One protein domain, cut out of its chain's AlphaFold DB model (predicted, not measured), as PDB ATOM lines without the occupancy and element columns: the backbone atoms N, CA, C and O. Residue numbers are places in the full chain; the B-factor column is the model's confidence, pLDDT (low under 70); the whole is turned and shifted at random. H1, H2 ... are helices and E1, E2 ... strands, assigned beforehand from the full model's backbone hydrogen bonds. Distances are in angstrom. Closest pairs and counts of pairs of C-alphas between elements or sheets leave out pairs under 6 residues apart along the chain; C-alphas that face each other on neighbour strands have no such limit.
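This is residues 2 to 69 of the 86 residues of an uncharacterized protein of Pseudonaja textilis (UniProt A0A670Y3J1). An open, drawn-out chain with no packed core: helix H1 sticks out as a free arm at one end, a short helix H2 follows, and a small two-stranded hairpin, E1 and E2, lies well away from both helices, with long loops between. The arm, residues 2 to 21, and the far loop of the hairpin make the length. The printed part has 68 residues, with two named helices and two named strands in the order H1, H2, E1, E2; the sheet, E1 - E2, is antiparallel. The class is mixed, helices and strands, with under half of the residues in named elements. The whole is extended, with a radius of gyration of the C-alphas of 19.2 A, and elongated, spanning 56 by 31 by 29 A.

Start at H1, residues 2 to 16, which stands free together with residues 17 to 21. Go on over a short link of 10 residues to H2, residues 27 to 33; H1 and H2 are apart. In both helices every O i to N i+4 pair is within hydrogen-bond range. Next look at E1, residues 51 to 53, and E2, residues 66 to 68, which form a hairpin: they are antiparallel neighbours, with 150 degrees between their directions. The C-alphas of Val 53 and Gly 66 face each other at 5.0 A. Here you find N 67 and O 52 within hydrogen-bond range at 2.9 A, and N 52 and O 67 at 3.1 A. H1 is apart from E1 and from E2, and H2 is apart from E2.

Find C-alpha 2 at (-20.541, 55.463, 32.320); from there H1 runs 21.3 A to C-alpha 16 at (-28.377, 45.516, 15.183). H2 begins at C-alpha 27 and measures 10.2 A to C-alpha 33. E1 runs 7.0 A from C-alpha 51 to C-alpha 53, and E2 runs 6.7 A from C-alpha 66 to C-alpha 68 at (-14.538, 37.206, 0.110).

Look for the two C-alphas farthest apart, those of Met 3 and Asp 59, at 55.7 A. The printed part has no cut. The links H2 to E1, 17 residues, and E1 to E2, 12 residues, are long; within them residues 39 to 47 and residues 56 to 63 stand free. The mean pLDDT of the printed part is 71.1, and 29 residues are under 70: residues 2 to 5, 11 to 32, 36 and 68 to 69.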
ATOM      1  N   GLU A   2     -19.133  55.776  32.652       58.31
ATOM      2  CA  GLU A   2     -20.541  55.463  32.320       58.31
ATOM      3  C   GLU A   2     -21.070  56.052  30.997       58.31
ATOM      4  O   GLU A   2     -21.846  55.413  30.294       58.31
ATOM      5  N   MET A   3     -20.639  57.262  30.617       60.19
ATOM      6  CA  MET A   3     -21.209  57.961  29.455       60.19
ATOM      7  C   MET A   3     -20.866  57.273  28.121       60.19
ATOM      8  O   MET A   3     -21.736  57.108  27.272       60.19
ATOM      9  N   TYR A   4     -19.628  56.791  27.959       62.12
ATOM     10  CA  TYR A   4     -19.183  56.081  26.750       62.12
ATOM     11  C   TYR A   4     -19.864  54.716  26.575       62.12
ATOM     12  O   TYR A   4     -20.104  54.291  25.448       62.12
ATOM     13  N   SER A   5     -20.220  54.062  27.687       67.69
ATOM     14  CA  SER A   5     -20.957  52.794  27.687       67.69
ATOM     15  C   SER A   5     -22.368  52.971  27.116       67.69
ATOM     16  O   SER A   5     -22.796  52.210  26.251       67.69
ATOM     17  N   PHE A   6     -23.056  54.051  27.504       70.06
ATOM     18  CA  PHE A   6     -24.407  54.352  27.025       70.06
ATOM     19  C   PHE A   6     -24.440  54.665  25.521       70.06
ATOM     20  O   PHE A   6     -25.281  54.138  24.792       70.06
ATOM     21  N   PHE A   7     -23.478  55.459  25.031       70.25
ATOM     22  CA  PHE A   7     -23.338  55.735  23.596       70.25
ATOM     23  C   PHE A   7     -23.008  54.472  22.788       70.25
ATOM     24  O   PHE A   7     -23.546  54.294  21.696       70.25
ATOM     25  N   GLY A   8     -22.184  53.571  23.335       74.25
ATOM     26  CA  GLY A   8     -21.890  52.277  22.715       74.25
ATOM     27  C   GLY A   8     -23.123  51.375  22.592       74.25
ATOM     28  O   GLY A   8     -23.333  50.765  21.544       74.25
ATOM     29  N   ILE A   9     -23.979  51.341  23.619       74.31
ATOM     30  CA  ILE A   9     -25.230  50.566  23.601       74.31
ATOM     31  C   ILE A   9     -26.204  51.121  22.555       74.31
ATOM     32  O   ILE A   9     -26.747  50.341  21.777       74.31
ATOM     33  N   ILE A  10     -26.389  52.445  22.488       73.75
ATOM     34  CA  ILE A  10     -27.266  53.079  21.485       73.75
ATOM     35  C   ILE A  10     -26.764  52.807  20.064       73.75
ATOM     36  O   ILE A  10     -27.557  52.488  19.181       73.75
ATOM     37  N   PHE A  11     -25.452  52.893  19.835       68.12
ATOM     38  CA  PHE A  11     -24.871  52.570  18.534       68.12
ATOM     39  C   PHE A  11     -25.166  51.106  18.173       68.12
ATOM     40  O   PHE A  11     -25.761  50.834  17.135       68.12
ATOM     41  N   CYS A  12     -24.871  50.155  19.062       68.06
ATOM     42  CA  CYS A  12     -25.171  48.744  18.816       68.06
ATOM     43  C   CYS A  12     -26.661  48.482  18.538       68.06
ATOM     44  O   CYS A  12     -26.968  47.785  17.579       68.06
ATOM     45  N   THR A  13     -27.602  49.036  19.304       66.81
ATOM     46  CA  THR A  13     -29.036  48.748  19.100       66.81
ATOM     47  C   THR A  13     -29.586  49.325  17.795       66.81
ATOM     48  O   THR A  13     -30.401  48.662  17.148       66.81
ATOM     49  N   VAL A  14     -29.119  50.500  17.360       66.81
ATOM     50  CA  VAL A  14     -29.532  51.121  16.087       66.81
ATOM     51  C   VAL A  14     -29.041  50.316  14.881       66.81
ATOM     52  O   VAL A  14     -29.790  50.143  13.924       66.81
ATOM     53  N   PHE A  15     -27.821  49.770  14.925       59.06
ATOM     54  CA  PHE A  15     -27.281  48.981  13.807       59.06
ATOM     55  C   PHE A  15     -27.688  47.497  13.850       59.06
ATOM     56  O   PHE A  15     -27.792  46.866  12.802       59.06
ATOM     57  N   VAL A  16     -27.964  46.929  15.031       58.94
ATOM     58  CA  VAL A  16     -28.377  45.516  15.183       58.94
ATOM     59  C   VAL A  16     -29.847  45.296  14.814       58.94
ATOM     60  O   VAL A  16     -30.215  44.207  14.379       58.94
ATOM     61  N   SER A  17     -30.698  46.318  14.930       54.50
ATOM     62  CA  SER A  17     -32.138  46.194  14.644       54.50
ATOM     63  C   SER A  17     -32.485  46.076  13.153       54.50
ATOM     64  O   SER A  17     -33.642  45.833  12.818       54.50
ATOM     65  N   GLN A  18     -31.499  46.168  12.254       54.31
ATOM     66  CA  GLN A  18     -31.686  46.042  10.805       54.31
ATOM     67  C   GLN A  18     -30.980  44.814  10.212       54.31
ATOM     68  O   GLN A  18     -30.390  44.876   9.135       54.31
ATOM     69  N   ILE A  19     -31.066  43.659  10.877       53.66
ATOM     70  CA  ILE A  19     -30.845  42.378  10.194       53.66
ATOM     71  C   ILE A  19     -32.149  42.022   9.471       53.66
ATOM     72  O   ILE A  19     -32.992  41.296   9.993       53.66
ATOM     73  N   PHE A  20     -32.331  42.550   8.259       56.06
ATOM     74  CA  PHE A  20     -33.406  42.135   7.352       56.06
ATOM     75  C   PHE A  20     -33.065  40.770   6.739       56.06
ATOM     76  O   PHE A  20     -32.756  40.649   5.555       56.06
ATOM     77  N   GLY A  21     -33.047  39.728   7.571       56.44
ATOM     78  CA  GLY A  21     -33.003  38.353   7.090       56.44
ATOM     79  C   GLY A  21     -34.342  38.005   6.445       56.44
ATOM     80  O   GLY A  21     -35.391  38.241   7.043       56.44
ATOM     81  N   TYR A  22     -34.320  37.458   5.231       60.84
ATOM     82  CA  TYR A  22     -35.539  36.952   4.608       60.84
ATOM     83  C   TYR A  22     -36.083  35.783   5.452       60.84
ATOM     84  O   TYR A  22     -35.296  34.905   5.826       60.84
ATOM     85  N   PRO A  23     -37.382  35.767   5.809       61.38
ATOM     86  CA  PRO A  23     -37.949  34.703   6.629       61.38
ATOM     87  C   PRO A  23     -37.749  33.332   5.970       61.38
ATOM     88  O   PRO A  23     -37.785  33.183   4.752       61.38
ATOM     89  N   TYR A  24     -37.512  32.309   6.790       61.62
ATOM     90  CA  TYR A  24     -37.287  30.928   6.356       61.62
ATOM     91  C   TYR A  24     -38.621  30.285   5.931       61.62
ATOM     92  O   TYR A  24     -39.167  29.434   6.626       61.62
ATOM     93  N   ASN A  25     -39.216  30.732   4.825       57.16
ATOM     94  CA  ASN A  25     -40.477  30.194   4.309       57.16
ATOM     95  C   ASN A  25     -40.440  30.019   2.780       57.16
ATOM     96  O   ASN A  25     -41.041  30.789   2.047       57.16
ATOM     97  N   GLY A  26     -39.757  28.979   2.282       56.44
ATOM     98  CA  GLY A  26     -39.823  28.636   0.847       56.44
ATOM     99  C   GLY A  26     -38.576  28.004   0.226       56.44
ATOM    100  O   GLY A  26     -38.254  28.272  -0.925       56.44
ATOM    101  N   ILE A  27     -37.846  27.165   0.960       54.88
ATOM    102  CA  ILE A  27     -36.531  26.658   0.511       54.88
ATOM    103  C   ILE A  27     -36.643  25.692  -0.668       54.88
ATOM    104  O   ILE A  27     -35.675  25.535  -1.405       54.88
ATOM    105  N   SER A  28     -37.810  25.077  -0.893       57.38
ATOM    106  CA  SER A  28     -37.945  24.096  -1.973       57.38
ATOM    107  C   SER A  28     -37.780  24.732  -3.358       57.38
ATOM    108  O   SER A  28     -37.057  24.187  -4.182       57.38
ATOM    109  N   ILE A  29     -38.341  25.926  -3.595       57.88
ATOM    110  CA  ILE A  29     -38.272  26.597  -4.908       57.88
ATOM    111  C   ILE A  29     -36.859  27.139  -5.183       57.88
ATOM    112  O   ILE A  29     -36.371  27.077  -6.314       57.88
ATOM    113  N   ALA A  30     -36.172  27.634  -4.147       59.41
ATOM    114  CA  ALA A  30     -34.797  28.114  -4.264       59.41
ATOM    115  C   ALA A  30     -33.802  26.971  -4.537       59.41
ATOM    116  O   ALA A  30     -32.819  27.181  -5.243       59.41
ATOM    117  N   CYS A  31     -34.047  25.760  -4.020       64.44
ATOM    118  CA  CYS A  31     -33.230  24.586  -4.336       64.44
ATOM    119  C   CYS A  31     -33.464  24.064  -5.761       64.44
ATOM    120  O   CYS A  31     -32.496  23.661  -6.406       64.44
ATOM    121  N   ASP A  32     -34.704  24.107  -6.260       67.19
ATOM    122  CA  ASP A  32     -35.029  23.659  -7.620       67.19
ATOM    123  C   ASP A  32     -34.490  24.628  -8.680       67.19
ATOM    124  O   ASP A  32     -33.796  24.229  -9.616       67.19
ATOM    125  N   SER A  33     -34.764  25.925  -8.520       70.38
ATOM    126  CA  SER A  33     -34.340  26.950  -9.482       70.38
ATOM    127  C   SER A  33     -32.888  27.402  -9.301       70.38
ATOM    128  O   SER A  33     -32.311  27.998 -10.214       70.38
ATOM    129  N   MET A  34     -32.288  27.150  -8.129       71.06
ATOM    130  CA  MET A  34     -31.007  27.737  -7.705       71.06
ATOM    131  C   MET A  34     -30.994  29.275  -7.793       71.06
ATOM    132  O   MET A  34     -29.925  29.886  -7.877       71.06
ATOM    133  N   LEU A  35     -32.173  29.902  -7.782       73.62
ATOM    134  CA  LEU A  35     -32.357  31.345  -7.831       73.62
ATOM    135  C   LEU A  35     -32.943  31.823  -6.497       73.62
ATOM    136  O   LEU A  35     -33.881  31.212  -5.983       73.62
ATOM    137  N   PRO A  36     -32.404  32.908  -5.915       69.38
ATOM    138  CA  PRO A  36     -33.010  33.510  -4.741       69.38
ATOM    139  C   PRO A  36     -34.372  34.107  -5.116       69.38
ATOM    140  O   PRO A  36     -34.444  35.018  -5.940       69.38
ATOM    141  N   ASP A  37     -35.441  33.615  -4.493       70.94
ATOM    142  CA  ASP A  37     -36.792  34.162  -4.626       70.94
ATOM    143  C   ASP A  37     -37.113  35.041  -3.411       70.94
ATOM    144  O   ASP A  37     -37.699  34.612  -2.419       70.94
ATOM    145  N   HIS A  38     -36.622  36.280  -3.453       71.62
ATOM    146  CA  HIS A  38     -36.801  37.259  -2.376       71.62
ATOM    147  C   HIS A  38     -37.653  38.459  -2.815       71.62
ATOM    148  O   HIS A  38     -37.502  39.562  -2.287       71.62
ATOM    149  N   GLY A  39     -38.531  38.264  -3.810       72.06
ATOM    150  CA  GLY A  39     -39.464  39.290  -4.297       72.06
ATOM    151  C   GLY A  39     -38.806  40.534  -4.910       72.06
ATOM    152  O   GLY A  39     -39.477  41.539  -5.128       72.06
ATOM    153  N   SER A  40     -37.498  40.487  -5.170       75.56
ATOM    154  CA  SER A  40     -36.713  41.585  -5.734       75.56
ATOM    155  C   SER A  40     -36.060  41.139  -7.034       75.56
ATOM    156  O   SER A  40     -35.560  40.018  -7.130       75.56
ATOM    157  N   ALA A  41     -36.043  42.022  -8.032       80.94
ATOM    158  CA  ALA A  41     -35.359  41.746  -9.287       80.94
ATOM    159  C   ALA A  41     -33.832  41.649  -9.075       80.94
ATOM    160  O   ALA A  41     -33.290  42.353  -8.214       80.94
ATOM    161  N   PRO A  42     -33.117  40.821  -9.861       79.50
ATOM    162  CA  PRO A  42     -31.662  40.755  -9.812       79.50
ATOM    163  C   PRO A  42     -31.008  42.122 -10.051       79.50
ATOM    164  O   PRO A  42     -31.450  42.906 -10.893       79.50
ATOM    165  N   GLN A  43     -29.911  42.386  -9.342       80.31
ATOM    166  CA  GLN A  43     -29.095  43.576  -9.566       80.31
ATOM    167  C   GLN A  43     -28.421  43.506 -10.947       80.31
ATOM    168  O   GLN A  43     -27.834  42.489 -11.308       80.31
ATOM    169  N   THR A  44     -28.476  44.602 -11.708       85.31
ATOM    170  CA  THR A  44     -27.869  44.705 -13.050       85.31
ATOM    171  C   THR A  44     -26.481  45.340 -13.045       85.31
ATOM    172  O   THR A  44     -25.723  45.189 -14.001       85.31
ATOM    173  N   SER A  45     -26.131  46.066 -11.981       89.06
ATOM    174  CA  SER A  45     -24.799  46.635 -11.805       89.06
ATOM    175  C   SER A  45     -23.803  45.592 -11.303       89.06
ATOM    176  O   SER A  45     -24.169  44.585 -10.699       89.06
ATOM    177  N   SER A  46     -22.515  45.834 -11.559       86.12
ATOM    178  CA  SER A  46     -21.450  44.954 -11.073       86.12
ATOM    179  C   SER A  46     -21.462  44.886  -9.540       86.12
ATOM    180  O   SER A  46     -21.547  45.937  -8.894       86.12
ATOM    181  N   PRO A  47     -21.372  43.684  -8.939       81.44
ATOM    182  CA  PRO A  47     -21.398  43.552  -7.493       81.44
ATOM    183  C   PRO A  47     -20.144  44.201  -6.887       81.44
ATOM    184  O   PRO A  47     -19.045  44.041  -7.423       81.44
ATOM    185  N   PRO A  48     -20.258  44.880  -5.735       80.44
ATOM    186  CA  PRO A  48     -19.118  45.501  -5.064       80.44
ATOM    187  C   PRO A  48     -18.234  44.479  -4.328       80.44
ATOM    188  O   PRO A  48     -17.401  44.863  -3.520       80.44
ATOM    189  N   TYR A  49     -18.419  43.176  -4.552       78.12
ATOM    190  CA  TYR A  49     -17.672  42.097  -3.913       78.12
ATOM    191  C   TYR A  49     -17.253  41.050  -4.943       78.12
ATOM    192  O   TYR A  49     -17.965  40.772  -5.904       78.12
ATOM    193  N   VAL A  50     -16.098  40.428  -4.704       80.75
ATOM    194  CA  VAL A  50     -15.601  39.300  -5.498       80.75
ATOM    195  C   VAL A  50     -15.605  38.055  -4.622       80.75
ATOM    196  O   VAL A  50     -15.033  38.063  -3.524       80.75
ATOM    197  N   ILE A  51     -16.255  37.003  -5.119       80.50
ATOM    198  CA  ILE A  51     -16.207  35.653  -4.558       80.50
ATOM    199  C   ILE A  51     -15.199  34.874  -5.393       80.50
ATOM    200  O   ILE A  51     -15.306  34.823  -6.616       80.50
ATOM    201  N   SER A  52     -14.204  34.296  -4.732       82.25
ATOM    202  CA  SER A  52     -13.170  33.495  -5.388       82.25
ATOM    203  C   SER A  52     -12.940  32.203  -4.622       82.25
ATOM    204  O   SER A  52     -13.021  32.185  -3.390       82.25
ATOM    205  N   VAL A  53     -12.643  31.144  -5.366       81.25
ATOM    206  CA  VAL A  53     -12.264  29.832  -4.842       81.25
ATOM    207  C   VAL A  53     -10.795  29.561  -5.164       81.25
ATOM    208  O   VAL A  53     -10.215  30.206  -6.036       81.25
ATOM    209  N   SER A  54     -10.173  28.662  -4.408       80.50
ATOM    210  CA  SER A  54      -8.738  28.373  -4.504       80.50
ATOM    211  C   SER A  54      -8.329  27.616  -5.769       80.50
ATOM    212  O   SER A  54      -7.207  27.806  -6.233       80.50
ATOM    213  N   PHE A  55      -9.216  26.784  -6.317       80.00
ATOM    214  CA  PHE A  55      -8.927  25.876  -7.423       80.00
ATOM    215  C   PHE A  55     -10.106  25.802  -8.399       80.00
ATOM    216  O   PHE A  55     -11.245  26.113  -8.056       80.00
ATOM    217  N   ASP A  56      -9.819  25.398  -9.631       80.75
ATOM    218  CA  ASP A  56     -10.785  25.202 -10.717       80.75
ATOM    219  C   ASP A  56     -11.420  23.801 -10.703       80.75
ATOM    220  O   ASP A  56     -12.495  23.602 -11.272       80.75
ATOM    221  N   ARG A  57     -10.775  22.829 -10.046       80.44
ATOM    222  CA  ARG A  57     -11.249  21.448  -9.902       80.44
ATOM    223  C   ARG A  57     -11.145  20.976  -8.458       80.44
ATOM    224  O   ARG A  57     -10.201  21.313  -7.748       80.44
ATOM    225  N   TYR A  58     -12.119  20.167  -8.057       82.69
ATOM    226  CA  TYR A  58     -12.220  19.598  -6.721       82.69
ATOM    227  C   TYR A  58     -12.574  18.121  -6.827       82.69
ATOM    228  O   TYR A  58     -13.509  17.763  -7.544       82.69
ATOM    229  N   ASP A  59     -11.845  17.289  -6.091       87.88
ATOM    230  CA  ASP A  59     -12.198  15.888  -5.917       87.88
ATOM    231  C   ASP A  59     -13.266  15.740  -4.823       87.88
ATOM    232  O   ASP A  59     -13.351  16.573  -3.909       87.88
ATOM    233  N   PRO A  60     -14.102  14.690  -4.890       84.06
ATOM    234  CA  PRO A  60     -15.054  14.394  -3.829       84.06
ATOM    235  C   PRO A  60     -14.355  14.269  -2.469       84.06
ATOM    236  O   PRO A  60     -13.411  13.502  -2.315       84.06
ATOM    237  N   GLY A  61     -14.853  15.006  -1.473       85.62
ATOM    238  CA  GLY A  61     -14.283  15.034  -0.121       85.62
ATOM    239  C   GLY A  61     -13.299  16.177   0.136       85.62
ATOM    240  O   GLY A  61     -12.909  16.373   1.285       85.62
ATOM    241  N   ASN A  62     -12.941  16.971  -0.878       83.38
ATOM    242  CA  ASN A  62     -12.094  18.144  -0.675       83.38
ATOM    243  C   ASN A  62     -12.837  19.253   0.087       83.38
ATOM    244  O   ASN A  62     -13.989  19.575  -0.208       83.38
ATOM    245  N   GLU A  63     -12.137  19.897   1.021       81.94
ATOM    246  CA  GLU A  63     -12.613  21.115   1.671       81.94
ATOM    247  C   GLU A  63     -12.380  22.326   0.754       81.94
ATOM    248  O   GLU A  63     -11.265  22.580   0.288       81.94
ATOM    249  N   ILE A  64     -13.440  23.090   0.490       80.25
ATOM    250  CA  ILE A  64     -13.388  24.269  -0.377       80.25
ATOM    251  C   ILE A  64     -13.335  25.525   0.490       80.25
ATOM    252  O   ILE A  64     -14.315  25.892   1.135       80.25
ATOM    253  N   GLN A  65     -12.207  26.232   0.458       79.25
ATOM    254  CA  GLN A  65     -12.064  27.519   1.138       79.25
ATOM    255  C   GLN A  65     -12.449  28.674   0.204       79.25
ATOM    256  O   GLN A  65     -11.712  29.021  -0.723       79.25
ATOM    257  N   GLY A  66     -13.606  29.288   0.458       72.31
ATOM    258  CA  GLY A  66     -14.049  30.498  -0.237       72.31
ATOM    259  C   GLY A  66     -13.425  31.764   0.354       72.31
ATOM    260  O   GLY A  66     -13.411  31.948   1.570       72.31
ATOM    261  N   LYS A  67     -12.937  32.673  -0.499       73.31
ATOM    262  CA  LYS A  67     -12.450  33.999  -0.082       73.31
ATOM    263  C   LYS A  67     -13.401  35.091  -0.554       73.31
ATOM    264  O   LYS A  67     -13.780  35.133  -1.726       73.31
ATOM    265  N   LYS A  68     -13.724  36.011   0.357       67.94
ATOM    266  CA  LYS A  68     -14.538  37.206   0.110       67.94
ATOM    267  C   LYS A  68     -13.663  38.451   0.243       67.94
ATOM    268  O   LYS A  68     -13.034  38.645   1.279       67.94
ATOM    269  N   LYS A  69     -13.622  39.295  -0.792       60.22
ATOM    270  CA  LYS A  69     -12.790  40.519  -0.813       60.22
ATOM    271  C   LYS A  69     -13.502  41.810  -0.377       60.22
ATOM    272  O   LYS A  69     -12.964  42.882  -0.609       60.22
TER     273      LYS A  69